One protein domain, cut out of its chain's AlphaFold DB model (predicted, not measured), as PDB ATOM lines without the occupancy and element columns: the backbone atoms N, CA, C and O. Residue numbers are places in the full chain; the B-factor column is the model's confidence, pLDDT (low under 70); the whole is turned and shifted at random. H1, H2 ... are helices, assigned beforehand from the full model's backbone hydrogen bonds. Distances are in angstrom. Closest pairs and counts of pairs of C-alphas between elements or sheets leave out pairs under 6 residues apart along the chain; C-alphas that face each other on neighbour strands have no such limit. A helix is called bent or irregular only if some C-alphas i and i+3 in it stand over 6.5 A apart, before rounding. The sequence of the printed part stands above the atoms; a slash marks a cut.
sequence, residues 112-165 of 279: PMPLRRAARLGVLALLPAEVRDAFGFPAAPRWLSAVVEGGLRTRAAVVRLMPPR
ATOM      1  N   PRO A 112     261.474 118.509 339.584       80.56
ATOM      2  CA  PRO A 112     262.801 118.018 339.934       80.56
ATOM      3  C   PRO A 112     263.871 119.048 339.550       80.56
ATOM      4  O   PRO A 112     263.682 119.847 338.633       80.56
ATOM      5  N   MET A 113     265.012 119.020 340.250       80.88
ATOM      6  CA  MET A 113     266.062 120.049 340.184       80.88
ATOM      7  C   MET A 113     266.429 120.555 338.768       80.88
ATOM      8  O   MET A 113     266.474 121.779 338.605       80.88
ATOM      9  N   PRO A 114     266.606 119.704 337.732       84.12
ATOM     10  CA  PRO A 114     266.930 120.194 336.387       84.12
ATOM     11  C   PRO A 114     265.796 121.002 335.736       84.12
ATOM     12  O   PRO A 114     266.059 121.960 335.011       84.12
ATOM     13  N   LEU A 115     264.531 120.681 336.028       84.69
ATOM     14  CA  LEU A 115     263.360 121.335 335.433       84.69
ATOM     15  C   LEU A 115     262.926 122.602 336.179       84.69
ATOM     16  O   LEU A 115     262.188 123.410 335.622       84.69
ATOM     17  N   ARG A 116     263.413 122.838 337.405       84.44
ATOM     18  CA  ARG A 116     263.027 124.014 338.212       84.44
ATOM     19  C   ARG A 116     263.293 125.336 337.503       84.44
ATOM     20  O   ARG A 116     262.493 126.260 337.599       84.44
ATOM     21  N   ARG A 117     264.420 125.443 336.792       83.69
ATOM     22  CA  ARG A 117     264.773 126.659 336.039       83.69
ATOM     23  C   ARG A 117     263.800 126.898 334.885       83.69
ATOM     24  O   ARG A 117     263.308 128.011 334.742       83.69
ATOM     25  N   ALA A 118     263.471 125.849 334.132       83.19
ATOM     26  CA  ALA A 118     262.486 125.922 333.058       83.19
ATOM     27  C   ALA A 118     261.089 126.265 333.597       83.19
ATOM     28  O   ALA A 118     260.430 127.143 333.052       83.19
ATOM     29  N   ALA A 119     260.674 125.659 334.714       83.06
ATOM     30  CA  ALA A 119     259.397 125.950 335.362       83.06
ATOM     31  C   ALA A 119     259.301 127.416 335.817       83.06
ATOM     32  O   ALA A 119     258.310 128.080 335.527       83.06
ATOM     33  N   ARG A 120     260.348 127.960 336.453       85.12
ATOM     34  CA  ARG A 120     260.399 129.382 336.842       85.12
ATOM     35  C   ARG A 120     260.271 130.314 335.639       85.12
ATOM     36  O   ARG A 120     259.545 131.299 335.716       85.12
ATOM     37  N   LEU A 121     260.954 130.005 334.537       84.56
ATOM     38  CA  LEU A 121     260.852 130.781 333.299       84.56
ATOM     39  C   LEU A 121     259.470 130.640 332.648       84.56
ATOM     40  O   LEU A 121     258.938 131.624 332.148       84.56
ATOM     41  N   GLY A 122     258.864 129.454 332.708       83.94
ATOM     42  CA  GLY A 122     257.496 129.215 332.252       83.94
ATOM     43  C   GLY A 122     256.467 130.029 333.038       83.94
ATOM     44  O   GLY A 122     255.593 130.644 332.436       83.94
ATOM     45  N   VAL A 123     256.615 130.120 334.365       85.00
ATOM     46  CA  VAL A 123     255.778 130.988 335.212       85.00
ATOM     47  C   VAL A 123     255.901 132.450 334.776       85.00
ATOM     48  O   VAL A 123     254.887 133.120 334.621       85.00
ATOM     49  N   LEU A 124     257.119 132.936 334.517       84.00
ATOM     50  CA  LEU A 124     257.325 134.298 334.008       84.00
ATOM     51  C   LEU A 124     256.727 134.498 332.609       84.00
ATOM     52  O   LEU A 124     256.201 135.567 332.321       84.00
ATOM     53  N   ALA A 125     256.783 133.484 331.748       85.25
ATOM     54  CA  ALA A 125     256.242 133.545 330.394       85.25
ATOM     55  C   ALA A 125     254.707 133.611 330.360       85.25
ATOM     56  O   ALA A 125     254.156 134.192 329.426       85.25
ATOM     57  N   LEU A 126     254.047 133.033 331.368       84.56
ATOM     58  CA  LEU A 126     252.592 133.058 331.555       84.56
ATOM     59  C   LEU A 126     252.092 134.322 332.260       84.56
ATOM     60  O   LEU A 126     250.908 134.644 332.172       84.56
ATOM     61  N   LEU A 127     252.966 135.020 332.983       84.31
ATOM     62  CA  LEU A 127     252.591 136.204 333.739       84.31
ATOM     63  C   LEU A 127     252.461 137.418 332.789       84.31
ATOM     64  O   LEU A 127     253.415 137.706 332.048       84.31
ATOM     65  N   PRO A 128     251.327 138.152 332.807       83.12
ATOM     66  CA  PRO A 128     251.144 139.360 332.000       83.12
ATOM     67  C   PRO A 128     252.256 140.387 332.235       83.12
ATOM     68  O   PRO A 128     252.874 140.408 333.304       83.12
ATOM     69  N   ALA A 129     252.534 141.227 331.235       81.88
ATOM     70  CA  ALA A 129     253.647 142.177 331.291       81.88
ATOM     71  C   ALA A 129     253.491 143.169 332.450       81.88
ATOM     72  O   ALA A 129     254.414 143.347 333.237       81.88
ATOM     73  N   GLU A 130     252.282 143.685 332.629       80.62
ATOM     74  CA  GLU A 130     251.902 144.652 333.657       80.62
ATOM     75  C   GLU A 130     252.132 144.077 335.061       80.62
ATOM     76  O   GLU A 130     252.635 144.739 335.968       80.62
ATOM     77  N   VAL A 131     251.809 142.793 335.226       82.12
ATOM     78  CA  VAL A 131     252.000 142.064 336.478       82.12
ATOM     79  C   VAL A 131     253.491 141.819 336.724       82.12
ATOM     80  O   VAL A 131     253.964 142.029 337.840       82.12
ATOM     81  N   ARG A 132     254.264 141.435 335.698       86.25
ATOM     82  CA  ARG A 132     255.726 141.285 335.814       86.25
ATOM     83  C   ARG A 132     256.404 142.586 336.216       86.25
ATOM     84  O   ARG A 132     257.251 142.550 337.107       86.25
ATOM     85  N   ASP A 133     255.996 143.703 335.630       84.25
ATOM     86  CA  ASP A 133     256.554 145.021 335.925       84.25
ATOM     87  C   ASP A 133     256.218 145.445 337.363       84.25
ATOM     88  O   ASP A 133     257.099 145.861 338.118       84.25
ATOM     89  N   ALA A 134     254.979 145.214 337.813       83.19
ATOM     90  CA  ALA A 134     254.572 145.458 339.198       83.19
ATOM     91  C   ALA A 134     255.299 144.564 340.228       83.19
ATOM     92  O   ALA A 134     255.451 144.951 341.393       83.19
ATOM     93  N   PHE A 135     255.764 143.379 339.821       83.69
ATOM     94  CA  PHE A 135     256.615 142.501 340.631       83.69
ATOM     95  C   PHE A 135     258.117 142.765 340.456       83.69
ATOM     96  O   PHE A 135     258.914 142.234 341.230       83.69
ATOM     97  N   GLY A 136     258.528 143.568 339.472       84.38
ATOM     98  CA  GLY A 136     259.935 143.767 339.118       84.38
ATOM     99  C   GLY A 136     260.610 142.477 338.650       84.38
ATOM    100  O   GLY A 136     261.756 142.205 339.022       84.38
ATOM    101  N   PHE A 137     259.890 141.638 337.904       86.12
ATOM    102  CA  PHE A 137     260.445 140.424 337.314       86.12
ATOM    103  C   PHE A 137     260.984 140.662 335.909       86.12
ATOM    104  O   PHE A 137     260.374 141.397 335.134       86.12
ATOM    105  N   PRO A 138     262.098 140.000 335.544       83.81
ATOM    106  CA  PRO A 138     262.634 140.113 334.200       83.81
ATOM    107  C   PRO A 138     261.625 139.575 333.186       83.81
ATOM    108  O   PRO A 138     260.909 138.600 333.444       83.81
ATOM    109  N   ALA A 139     261.592 140.199 332.012       78.19
ATOM    110  CA  ALA A 139     260.781 139.702 330.919       78.19
ATOM    111  C   ALA A 139     261.243 138.301 330.509       78.19
ATOM    112  O   ALA A 139     262.434 138.057 330.301       78.19
ATOM    113  N   ALA A 140     260.289 137.379 330.379       78.75
ATOM    114  CA  ALA A 140     260.573 136.102 329.749       78.75
ATOM    115  C   ALA A 140     260.935 136.335 328.268       78.75
ATOM    116  O   ALA A 140     260.386 137.245 327.636       78.75
ATOM    117  N   PRO A 141     261.832 135.521 327.685       81.44
ATOM    118  CA  PRO A 141     262.088 135.566 326.253       81.44
ATOM    119  C   PRO A 141     260.780 135.399 325.472       81.44
ATOM    120  O   PRO A 141     260.022 134.468 325.730       81.44
ATOM    121  N   ARG A 142     260.516 136.275 324.494       80.44
ATOM    122  CA  ARG A 142     259.239 136.281 323.747       80.44
ATOM    123  C   ARG A 142     258.927 134.940 323.075       80.44
ATOM    124  O   ARG A 142     257.771 134.531 323.028       80.44
ATOM    125  N   TRP A 143     259.960 134.231 322.611       84.25
ATOM    126  CA  TRP A 143     259.813 132.898 322.027       84.25
ATOM    127  C   TRP A 143     259.274 131.877 323.038       84.25
ATOM    128  O   TRP A 143     258.492 131.007 322.670       84.25
ATOM    129  N   LEU A 144     259.646 131.998 324.316       85.19
ATOM    130  CA  LEU A 144     259.223 131.069 325.356       85.19
ATOM    131  C   LEU A 144     257.729 131.226 325.650       85.19
ATOM    132  O   LEU A 144     257.033 130.223 325.759       85.19
ATOM    133  N   SER A 145     257.225 132.463 325.712       82.19
ATOM    134  CA  SER A 145     255.782 132.719 325.827       82.19
ATOM    135  C   SER A 145     255.008 132.105 324.661       82.19
ATOM    136  O   SER A 145     254.020 131.417 324.898       82.19
ATOM    137  N   ALA A 146     255.501 132.255 323.427       84.06
ATOM    138  CA  ALA A 146     254.873 131.650 322.251       84.06
ATOM    139  C   ALA A 146     254.867 130.111 322.306       84.06
ATOM    140  O   ALA A 146     253.855 129.487 321.989       84.06
ATOM    141  N   VAL A 147     255.964 129.487 322.753       87.19
ATOM    142  CA  VAL A 147     256.054 128.025 322.923       87.19
ATOM    143  C   VAL A 147     255.099 127.528 324.007       87.19
ATOM    144  O   VAL A 147     254.391 126.544 323.796       87.19
ATOM    145  N   VAL A 148     255.053 128.199 325.161       85.06
ATOM    146  CA  VAL A 148     254.170 127.820 326.272       85.06
ATOM    147  C   VAL A 148     252.703 127.968 325.870       85.06
ATOM    148  O   VAL A 148     251.915 127.045 326.076       85.06
ATOM    149  N   GLU A 149     252.337 129.092 325.256       84.38
ATOM    150  CA  GLU A 149     250.974 129.335 324.791       84.38
ATOM    151  C   GLU A 149     250.568 128.345 323.692       84.38
ATOM    152  O   GLU A 149     249.492 127.748 323.761       84.38
ATOM    153  N   GLY A 150     251.454 128.103 322.720       87.00
ATOM    154  CA  GLY A 150     251.270 127.084 321.693       87.00
ATOM    155  C   GLY A 150     251.025 125.706 322.303       87.00
ATOM    156  O   GLY A 150     250.019 125.073 321.995       87.00
ATOM    157  N   GLY A 151     251.864 125.283 323.252       88.06
ATOM    158  CA  GLY A 151     251.708 124.013 323.962       88.06
ATOM    159  C   GLY A 151     250.383 123.898 324.722       88.06
ATOM    160  O   GLY A 151     249.735 122.849 324.675       88.06
ATOM    161  N   LEU A 152     249.928 124.973 325.376       86.06
ATOM    162  CA  LEU A 152     248.628 125.005 326.052       86.06
ATOM    163  C   LEU A 152     247.457 124.904 325.067       86.06
ATOM    164  O   LEU A 152     246.518 124.152 325.334       86.06
ATOM    165  N   ARG A 153     247.517 125.595 323.922       86.81
ATOM    166  CA  ARG A 153     246.491 125.500 322.868       86.81
ATOM    167  C   ARG A 153     246.465 124.116 322.230       86.81
ATOM    168  O   ARG A 153     245.386 123.554 322.058       86.81
ATOM    169  N   THR A 154     247.627 123.529 321.951       88.94
ATOM    170  CA  THR A 154     247.736 122.150 321.457       88.94
ATOM    171  C   THR A 154     247.143 121.175 322.466       88.94
ATOM    172  O   THR A 154     246.312 120.347 322.102       88.94
ATOM    173  N   ARG A 155     247.478 121.309 323.755       85.44
ATOM    174  CA  ARG A 155     246.870 120.497 324.817       85.44
ATOM    175  C   ARG A 155     245.357 120.689 324.877       85.44
ATOM    176  O   ARG A 155     244.644 119.704 325.020       85.44
ATOM    177  N   ALA A 156     244.862 121.921 324.783       85.25
ATOM    178  CA  ALA A 156     243.430 122.197 324.765       85.25
ATOM    179  C   ALA A 156     242.748 121.522 323.565       85.25
ATOM    180  O   ALA A 156     241.723 120.872 323.749       85.25
ATOM    181  N   ALA A 157     243.340 121.592 322.370       86.19
ATOM    182  CA  ALA A 157     242.839 120.914 321.176       86.19
ATOM    183  C   ALA A 157     242.804 119.387 321.348       86.19
ATOM    184  O   ALA A 157     241.781 118.770 321.074       86.19
ATOM    185  N   VAL A 158     243.869 118.789 321.892       87.19
ATOM    186  CA  VAL A 158     243.915 117.350 322.203       87.19
ATOM    187  C   VAL A 158     242.849 116.977 323.234       87.19
ATOM    188  O   VAL A 158     242.128 116.006 323.044       87.19
ATOM    189  N   VAL A 159     242.700 117.760 324.306       84.06
ATOM    190  CA  VAL A 159     241.699 117.504 325.353       84.06
ATOM    191  C   VAL A 159     240.270 117.624 324.818       84.06
ATOM    192  O   VAL A 159     239.409 116.883 325.278       84.06
ATOM    193  N   ARG A 160     240.007 118.489 323.829       83.56
ATOM    194  CA  ARG A 160     238.692 118.581 323.164       83.56
ATOM    195  C   ARG A 160     238.334 117.328 322.362       83.56
ATOM    196  O   ARG A 160     237.155 117.094 322.132       83.56
ATOM    197  N   LEU A 161     239.329 116.539 321.958       84.06
ATOM    198  CA  LEU A 161     239.139 115.255 321.277       84.06
ATOM    199  C   LEU A 161     238.995 114.079 322.260       84.06
ATOM    200  O   LEU A 161     238.716 112.961 321.836       84.06
ATOM    201  N   MET A 162     239.199 114.301 323.563       79.81
ATOM    202  CA  MET A 162     239.049 113.265 324.588       79.81
ATOM    203  C   MET A 162     237.595 113.179 325.085       79.81
ATOM    204  O   MET A 162     236.873 114.177 325.037       79.81
ATOM    205  N   PRO A 163     237.161 112.016 325.613       74.06
ATOM    206  CA  PRO A 163     235.837 111.873 326.209       74.06
ATOM    207  C   PRO A 163     235.577 112.936 327.292       74.06
ATOM    208  O   PRO A 163     236.515 113.291 328.022       74.06
ATOM    209  N   PRO A 164     234.326 113.420 327.439       71.50
ATOM    210  CA  PRO A 164     233.956 114.349 328.499       71.50
ATOM    211  C   PRO A 164     234.440 113.840 329.856       71.50
ATOM    212  O   PRO A 164     234.274 112.666 330.191       71.50
ATOM    213  N   ARG A 165     235.077 114.715 330.639       61.84
ATOM    214  CA  ARG A 165     235.600 114.337 331.956       61.84
ATOM    215  C   ARG A 165     234.420 114.046 332.883       61.84
ATOM    216  O   ARG A 165     233.699 114.962 333.251       61.84
TER     217      ARG A 165
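AT A GLANCE: This is residues 112 to 165 of the 279 residues of an uncharacterized protein of Micromonospora echinospora (UniProt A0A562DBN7). Two helices, H1 and H3, meet near their ends as an L, with the last residues of H1 on the first residues of H3, and the short helix H2 sits in the turn of the chain at that corner. Residues 112 to 117 stick out at one end of the L and residues 150 to 165 at the other, where H3 makes the longer arm. The printed part has 54 residues with three named helices, H1, H2 and H3 in that order, and no named strand; the class is all helix. The whole is loose, with a radius of gyration of the C-alphas of 13.9 A, and the C-alphas span 42 by 28 by 21 A.

IN THESE COORDINATES: The printed part begins at Pro 112, and H1 follows as residues 113 to 126, with C-alpha 113 at (266.062, 120.049, 340.184) and 20.6 A from first to last C-alpha. H1 is irregular, but only just: C-alphas 114 and 117 are 6.8 A apart. H2 is residues 129 to 135, 9.8 A from first to last C-alpha, and begins with C-alpha 129 at (253.647, 142.177, 331.291). H3 is residues 142 to 160, the longest helix with 19 residues, 27.1 A from first to last C-alpha, and ends with C-alpha 160 at (238.692, 118.581, 323.164).

HOW THE PARTS SIT: H1 touches H3 with residues 122 to 126 alone, and H3 touches H1 with residues 142 to 149 alone. Their closest C-alphas are those of Ala 125 and Ser 145, 4.7 A apart. The lines of H1 and H3 are about perpendicular, at 90 degrees. H1 and H2 are close but not clearly touching, with the closest C-alphas, those of Leu 124 and Arg 132, 7.4 A apart. They stand at a steep tilt of 62 degrees and run opposite ways. H2 and H3 are apart. In H2 and H3 every O i to N i+4 pair is within hydrogen-bond range; in H1 8 of 10 are.

THE WHOLE: The two C-alphas farthest apart are those of Gly 136 and Pro 163, 42.0 A. Residues 112 to 117, of which 113 to 117 belong to H1, stand free, and so do residues 150 to 165, of which 150 to 160 belong to H3. The body without these stretches has 32 residues and spans 24 by 14 by 11 A. The link from H1 to H2 is tight, with 2 residues, and the link from H2 to H3 is short, with 6 residues. The printed part has no cut. The mean pLDDT of the printed part is 83.2, and one residue, Arg 165, is under 70.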